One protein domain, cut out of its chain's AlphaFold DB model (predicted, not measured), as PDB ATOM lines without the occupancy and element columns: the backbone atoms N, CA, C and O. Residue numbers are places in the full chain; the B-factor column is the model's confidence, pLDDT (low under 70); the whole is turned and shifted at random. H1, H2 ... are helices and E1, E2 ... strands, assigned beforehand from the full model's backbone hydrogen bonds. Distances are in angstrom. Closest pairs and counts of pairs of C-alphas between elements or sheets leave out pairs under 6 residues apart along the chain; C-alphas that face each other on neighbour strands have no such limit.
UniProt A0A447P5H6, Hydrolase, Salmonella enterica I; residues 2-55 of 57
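What this domain is: This is residues 2 to 55 of the 57 residues of the protein "Hydrolase" of Salmonella enterica I (UniProt A0A447P5H6). Picture an open, loose V: a long looping stretch with no named element, residues 2 to 29, leads into the small two-strand hairpin E1 and E2, and helix H1 runs away from the hairpin as the other arm. Residues 10 to 16, at the bend where the first arm folds back, stick out, and so do residues 49 to 55 of H1. The printed part has 54 residues, with two named strands and then one named helix; the sheet, order E1 - E2, is antiparallel. The class is mixed, helices and strands, with under half of the residues in named elements. The whole is loose, with a radius of gyration of the C-alphas of 13.9 A, and flat, spanning 38 by 37 by 14 A.

Where its parts are: Begin at C-alpha 2, at (44.268, 31.250, -30.930), and go through residues 2 to 29 to E1, residues 30 to 33, which starts at C-alpha 30, at (44.369, 35.088, -11.290). E2 is residues 36 to 39. H1, residues 40 to 55, measures 23.8 A from first to last C-alpha and ends at (54.663, 9.907, -1.193). It has a kink of 25 degrees near residue 49.

How they stand to each other: Look first at the hairpin of E1 and E2, antiparallel at 162 degrees, where N 31 and O 38 are 2.8 A apart and N 38 and O 31 2.9 A, both within hydrogen-bond range. The closest C-alphas of E1 and H1, those of Ile 30 and Trp 40, are 5.3 A apart. In H1, 8 of 12 O i to N i+4 pairs are within hydrogen-bond range.

The domain as a whole: The two C-alphas farthest apart, those of Glu 10 and Leu 35, are 39.0 A apart. The printed part has no cut. The links E1 to E2 and E2 to H1 are tight. Mean pLDDT of the printed part is 84.2; look for values under 70 at residues 2 to 3, 25 to 27 and 55.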
ATOM      1  N   ASP A   2      44.325  31.957 -29.648       60.28
ATOM      2  CA  ASP A   2      44.268  31.250 -30.930       60.28
ATOM      3  C   ASP A   2      44.527  29.754 -30.673       60.28
ATOM      4  O   ASP A   2      45.380  29.420 -29.855       60.28
ATOM      5  N   HIS A   3      43.803  28.848 -31.329       64.56
ATOM      6  CA  HIS A   3      43.978  27.400 -31.136       64.56
ATOM      7  C   HIS A   3      45.375  26.919 -31.557       64.56
ATOM      8  O   HIS A   3      45.813  25.854 -31.135       64.56
ATOM      9  N   HIS A   4      46.100  27.727 -32.334       70.69
ATOM     10  CA  HIS A   4      47.458  27.438 -32.786       70.69
ATOM     11  C   HIS A   4      48.510  27.393 -31.664       70.69
ATOM     12  O   HIS A   4      49.595  26.867 -31.894       70.69
ATOM     13  N   VAL A   5      48.229  27.935 -30.471       77.88
ATOM     14  CA  VAL A   5      49.193  27.932 -29.347       77.88
ATOM     15  C   VAL A   5      48.957  26.801 -28.343       77.88
ATOM     16  O   VAL A   5      49.692  26.697 -27.363       77.88
ATOM     17  N   ILE A   6      47.931  25.975 -28.561       85.44
ATOM     18  CA  ILE A   6      47.620  24.831 -27.703       85.44
ATOM     19  C   ILE A   6      48.345  23.611 -28.288       85.44
ATOM     20  O   ILE A   6      48.008  23.192 -29.399       85.44
ATOM     21  N   PRO A   7      49.349  23.047 -27.590       88.81
ATOM     22  CA  PRO A   7      50.072  21.882 -28.082       88.81
ATOM     23  C   PRO A   7      49.157  20.657 -28.094       88.81
ATOM     24  O   PRO A   7      48.228  20.546 -27.287       88.81
ATOM     25  N   LYS A   8      49.438  19.696 -28.976       89.56
ATOM     26  CA  LYS A   8      48.802  18.385 -28.869       89.56
ATOM     27  C   LYS A   8      49.458  17.600 -27.740       89.56
ATOM     28  O   LYS A   8      50.628  17.796 -27.427       89.56
ATOM     29  N   ALA A   9      48.719  16.654 -27.168       87.94
ATOM     30  CA  ALA A   9      49.245  15.794 -26.108       87.94
ATOM     31  C   ALA A   9      50.494  15.005 -26.548       87.94
ATOM     32  O   ALA A   9      51.400  14.799 -25.752       87.94
ATOM     33  N   GLU A  10      50.559  14.607 -27.821       91.81
ATOM     34  CA  GLU A  10      51.700  13.900 -28.422       91.81
ATOM     35  C   GLU A  10      52.975  14.752 -28.545       91.81
ATOM     36  O   GLU A  10      54.067  14.194 -28.622       91.81
ATOM     37  N   ASP A  11      52.852  16.083 -28.514       92.38
ATOM     38  CA  ASP A  11      53.990  17.007 -28.581       92.38
ATOM     39  C   ASP A  11      54.640  17.230 -27.200       92.38
ATOM     40  O   ASP A  11      55.715  17.826 -27.098       92.38
ATOM     41  N   LEU A  12      53.987  16.779 -26.121       93.19
ATOM     42  CA  LEU A  12      54.438  16.983 -24.749       93.19
ATOM     43  C   LEU A  12      55.281  15.793 -24.259       93.19
ATOM     44  O   LEU A  12      54.867  14.640 -24.398       93.19
ATOM     45  N   PRO A  13      56.449  16.037 -23.633       95.00
ATOM     46  CA  PRO A  13      57.202  14.979 -22.970       95.00
ATOM     47  C   PRO A  13      56.373  14.299 -21.866       95.00
ATOM     48  O   PRO A  13      55.600  14.976 -21.187       95.00
ATOM     49  N   PRO A  14      56.575  12.997 -21.592       90.81
ATOM     50  CA  PRO A  14      55.768  12.253 -20.619       90.81
ATOM     51  C   PRO A  14      55.912  12.744 -19.169       90.81
ATOM     52  O   PRO A  14      55.105  12.390 -18.317       90.81
ATOM     53  N   GLN A  15      56.938  13.543 -18.869       91.25
ATOM     54  CA  GLN A  15      57.165  14.163 -17.562       91.25
ATOM     55  C   GLN A  15      56.486  15.536 -17.419       91.25
ATOM     56  O   GLN A  15      56.615  16.166 -16.371       91.25
ATOM     57  N   VAL A  16      55.819  16.029 -18.466       90.69
ATOM     58  CA  VAL A  16      55.165  17.339 -18.475       90.69
ATOM     59  C   VAL A  16      53.660  17.158 -18.344       90.69
ATOM     60  O   VAL A  16      53.008  16.560 -19.195       90.69
ATOM     61  N   GLU A  17      53.096  17.741 -17.291       89.12
ATOM     62  CA  GLU A  17      51.654  17.885 -17.138       89.12
ATOM     63  C   GLU A  17      51.225  19.252 -17.685       89.12
ATOM     64  O   GLU A  17      51.694  20.294 -17.223       89.12
ATOM     65  N   TYR A  18      50.331  19.256 -18.674       90.50
ATOM     66  CA  TYR A  18      49.770  20.477 -19.247       90.50
ATOM     67  C   TYR A  18      48.345  20.700 -18.747       90.50
ATOM     68  O   TYR A  18      47.496  19.815 -18.850       90.50
ATOM     69  N   GLN A  19      48.069  21.901 -18.242       87.62
ATOM     70  CA  GLN A  19      46.734  22.311 -17.817       87.62
ATOM     71  C   GLN A  19      46.252  23.492 -18.646       87.62
ATOM     72  O   GLN A  19      46.889  24.545 -18.693       87.62
ATOM     73  N   LEU A  20      45.083  23.307 -19.254       85.38
ATOM     74  CA  LEU A  20      44.346  24.339 -19.963       85.38
ATOM     75  C   LEU A  20      43.061  24.632 -19.194       85.38
ATOM     76  O   LEU A  20      42.263  23.731 -18.948       85.38
ATOM     77  N   THR A  21      42.857  25.892 -18.826       81.75
ATOM     78  CA  THR A  21      41.617  26.344 -18.198       81.75
ATOM     79  C   THR A  21      40.720  27.007 -19.238       81.75
ATOM     80  O   THR A  21      41.193  27.700 -20.137       81.75
ATOM     81  N   GLU A  22      39.406  26.819 -19.114       80.06
ATOM     82  CA  GLU A  22      38.417  27.443 -20.008       80.06
ATOM     83  C   GLU A  22      38.403  28.976 -19.876       80.06
ATOM     84  O   GLU A  22      38.156  29.716 -20.832       80.06
ATOM     85  N   HIS A  23      38.714  29.461 -18.674       76.00
ATOM     86  CA  HIS A  23      38.795  30.874 -18.338       76.00
ATOM     87  C   HIS A  23      40.118  31.168 -17.632       76.00
ATOM     88  O   HIS A  23      40.618  30.358 -16.850       76.00
ATOM     89  N   GLY A  24      40.689  32.336 -17.905       72.44
ATOM     90  CA  GLY A  24      41.951  32.759 -17.313       72.44
ATOM     91  C   GLY A  24      42.553  33.950 -18.048       72.44
ATOM     92  O   GLY A  24      42.282  34.183 -19.226       72.44
ATOM     93  N   GLY A  25      43.363  34.734 -17.339       65.88
ATOM     94  CA  GLY A  25      44.106  35.846 -17.928       65.88
ATOM     95  C   GLY A  25      45.421  35.372 -18.543       65.88
ATOM     96  O   GLY A  25      46.156  34.621 -17.909       65.88
ATOM     97  N   HIS A  26      45.756  35.875 -19.735       60.28
ATOM     98  CA  HIS A  26      46.948  35.488 -20.509       60.28
ATOM     99  C   HIS A  26      48.288  35.671 -19.763       60.28
ATOM    100  O   HIS A  26      49.291  35.101 -20.170       60.28
ATOM    101  N   VAL A  27      48.315  36.463 -18.684       59.59
ATOM    102  CA  VAL A  27      49.552  36.836 -17.971       59.59
ATOM    103  C   VAL A  27      49.410  36.778 -16.439       59.59
ATOM    104  O   VAL A  27      50.344  37.113 -15.724       59.59
ATOM    105  N   GLY A  28      48.236  36.412 -15.908       70.31
ATOM    106  CA  GLY A  28      47.896  36.754 -14.521       70.31
ATOM    107  C   GLY A  28      47.959  35.626 -13.499       70.31
ATOM    108  O   GLY A  28      48.196  35.906 -12.334       70.31
ATOM    109  N   PHE A  29      47.684  34.377 -13.891       83.62
ATOM    110  CA  PHE A  29      47.363  33.299 -12.941       83.62
ATOM    111  C   PHE A  29      46.375  33.727 -11.831       83.62
ATOM    112  O   PHE A  29      46.478  33.300 -10.682       83.62
ATOM    113  N   ILE A  30      45.425  34.598 -12.177       85.06
ATOM    114  CA  ILE A  30      44.369  35.088 -11.290       85.06
ATOM    115  C   ILE A  30      43.042  34.551 -11.820       85.06
ATOM    116  O   ILE A  30      42.738  34.696 -13.006       85.06
ATOM    117  N   GLY A  31      42.271  33.926 -10.936       85.25
ATOM    118  CA  GLY A  31      40.902  33.480 -11.165       85.25
ATOM    119  C   GLY A  31      39.909  34.220 -10.270       85.25
ATOM    120  O   GLY A  31      40.213  35.273  -9.705       85.25
ATOM    121  N   GLY A  32      38.716  33.651 -10.115       84.81
ATOM    122  CA  GLY A  32      37.661  34.225  -9.284       84.81
ATOM    123  C   GLY A  32      36.899  35.354  -9.980       84.81
ATOM    124  O   GLY A  32      36.776  35.396 -11.204       84.81
ATOM    125  N   THR A  33      36.347  36.267  -9.188       86.81
ATOM    126  CA  THR A  33      35.547  37.398  -9.690       86.81
ATOM    127  C   THR A  33      36.301  38.711  -9.491       86.81
ATOM    128  O   THR A  33      37.150  38.780  -8.606       86.81
ATOM    129  N   PRO A  34      35.976  39.798 -10.215       84.94
ATOM    130  CA  PRO A  34      36.653  41.085 -10.024       84.94
ATOM    131  C   PRO A  34      36.633  41.606  -8.575       84.94
ATOM    132  O   PRO A  34      37.565  42.277  -8.148       84.94
ATOM    133  N   LEU A  35      35.583  41.279  -7.809       94.00
ATOM    134  CA  LEU A  35      35.437  41.661  -6.396       94.00
ATOM    135  C   LEU A  35      36.102  40.678  -5.421       94.00
ATOM    136  O   LEU A  35      36.291  41.005  -4.251       94.00
ATOM    137  N   ARG A  36      36.408  39.464  -5.879       89.88
ATOM    138  CA  ARG A  36      37.072  38.406  -5.112       89.88
ATOM    139  C   ARG A  36      38.069  37.695  -6.026       89.88
ATOM    140  O   ARG A  36      37.737  36.624  -6.547       89.88
ATOM    141  N   PRO A  37      39.231  38.316  -6.293       87.88
ATOM    142  CA  PRO A  37      40.264  37.688  -7.095       87.88
ATOM    143  C   PRO A  37      40.874  36.525  -6.317       87.88
ATOM    144  O   PRO A  37      41.060  36.598  -5.102       87.88
ATOM    145  N   GLU A  38      41.215  35.462  -7.028       88.25
ATOM    146  CA  GLU A  38      41.900  34.311  -6.462       88.25
ATOM    147  C   GLU A  38      43.263  34.140  -7.127       88.25
ATOM    148  O   GLU A  38      43.337  33.935  -8.338       88.25
ATOM    149  N   MET A  39      44.339  34.155  -6.340       89.31
ATOM    150  CA  MET A  39      45.686  33.846  -6.827       89.31
ATOM    151  C   MET A  39      45.769  32.340  -7.103       89.31
ATOM    152  O   MET A  39      45.893  31.520  -6.193       89.31
ATOM    153  N   TRP A  40      45.589  31.946  -8.362       87.94
ATOM    154  CA  TRP A  40      45.478  30.541  -8.748       87.94
ATOM    155  C   TRP A  40      46.818  29.814  -8.619       87.94
ATOM    156  O   TRP A  40      46.857  28.720  -8.061       87.94
ATOM    157  N   LEU A  41      47.918  30.433  -9.065       87.88
ATOM    158  CA  LEU A  41      49.237  29.783  -9.073       87.88
ATOM    159  C   LEU A  41      49.728  29.432  -7.663       87.88
ATOM    160  O   LEU A  41      50.264  28.347  -7.453       87.88
ATOM    161  N   GLU A  42      49.496  30.325  -6.701       90.12
ATOM    162  CA  GLU A  42      49.896  30.143  -5.298       90.12
ATOM    163  C   GLU A  42      49.226  28.934  -4.643       90.12
ATOM    164  O   GLU A  42      49.813  28.319  -3.760       90.12
ATOM    165  N   ARG A  43      48.021  28.567  -5.096       89.00
ATOM    166  CA  ARG A  43      47.335  27.342  -4.664       89.00
ATOM    167  C   ARG A  43      47.773  26.136  -5.485       89.00
ATOM    168  O   ARG A  43      48.077  25.086  -4.935       89.00
ATOM    169  N   ARG A  44      47.865  26.291  -6.810       89.62
ATOM    170  CA  ARG A  44      48.130  25.162  -7.706       89.62
ATOM    171  C   ARG A  44      49.515  24.547  -7.508       89.62
ATOM    172  O   ARG A  44      49.619  23.324  -7.588       89.62
ATOM    173  N   ILE A  45      50.558  25.359  -7.295       91.12
ATOM    174  CA  ILE A  45      51.936  24.873  -7.099       91.12
ATOM    175  C   ILE A  45      52.032  23.912  -5.905       91.12
ATOM    176  O   ILE A  45      52.487  22.787  -6.114       91.12
ATOM    177  N   PRO A  46      51.630  24.297  -4.678       92.50
ATOM    178  CA  PRO A  46      51.690  23.384  -3.544       92.50
ATOM    179  C   PRO A  46      50.799  22.161  -3.758       92.50
ATOM    180  O   PRO A  46      51.284  21.059  -3.544       92.50
ATOM    181  N   ASP A  47      49.580  22.312  -4.291       91.50
ATOM    182  CA  ASP A  47      48.711  21.165  -4.607       91.50
ATOM    183  C   ASP A  47      49.396  20.152  -5.543       91.50
ATOM    184  O   ASP A  47      49.234  18.945  -5.382       91.50
ATOM    185  N   TRP A  48      50.172  20.628  -6.526       91.25
ATOM    186  CA  TRP A  48      50.955  19.763  -7.415       91.25
ATOM    187  C   TRP A  48      52.132  19.116  -6.686       91.25
ATOM    188  O   TRP A  48      52.364  17.927  -6.830       91.25
ATOM    189  N   LEU A  49      52.890  19.879  -5.898       92.44
ATOM    190  CA  LEU A  49      54.069  19.354  -5.208       92.44
ATOM    191  C   LEU A  49      53.700  18.310  -4.150       92.44
ATOM    192  O   LEU A  49      54.412  17.316  -4.004       92.44
ATOM    193  N   THR A  50      52.585  18.498  -3.444       92.88
ATOM    194  CA  THR A  50      52.104  17.581  -2.404       92.88
ATOM    195  C   THR A  50      51.949  16.153  -2.926       92.88
ATOM    196  O   THR A  50      52.343  15.217  -2.232       92.88
ATOM    197  N   THR A  51      51.509  15.959  -4.180       88.50
ATOM    198  CA  THR A  51      51.369  14.610  -4.766       88.50
ATOM    199  C   THR A  51      52.691  13.850  -4.877       88.50
ATOM    200  O   THR A  51      52.681  12.625  -4.969       88.50
ATOM    201  N   TYR A  52      53.827  14.552  -4.873       87.81
ATOM    202  CA  TYR A  52      55.165  13.956  -4.952       87.81
ATOM    203  C   TYR A  52      55.895  13.956  -3.605       87.81
ATOM    204  O   TYR A  52      56.690  13.056  -3.331       87.81
ATOM    205  N   LEU A  53      55.635  14.955  -2.760       88.81
ATOM    206  CA  LEU A  53      56.319  15.115  -1.478       88.81
ATOM    207  C   LEU A  53      55.725  14.225  -0.374       88.81
ATOM    208  O   LEU A  53      56.488  13.665   0.408       88.81
ATOM    209  N   GLU A  54      54.404  14.022  -0.329       75.62
ATOM    210  CA  GLU A  54      53.778  13.144   0.681       75.62
ATOM    211  C   GLU A  54      54.054  11.658   0.427       75.62
ATOM    212  O   GLU A  54      54.168  10.880   1.367       75.62
ATOM    213  N   ALA A  55      54.261  11.267  -0.832       60.59
ATOM    214  CA  ALA A  55      54.663   9.907  -1.193       60.59
ATOM    215  C   ALA A  55      56.080   9.532  -0.701       60.59
ATOM    216  O   ALA A  55      56.479   8.375  -0.819       60.59
TER     217      ALA A  55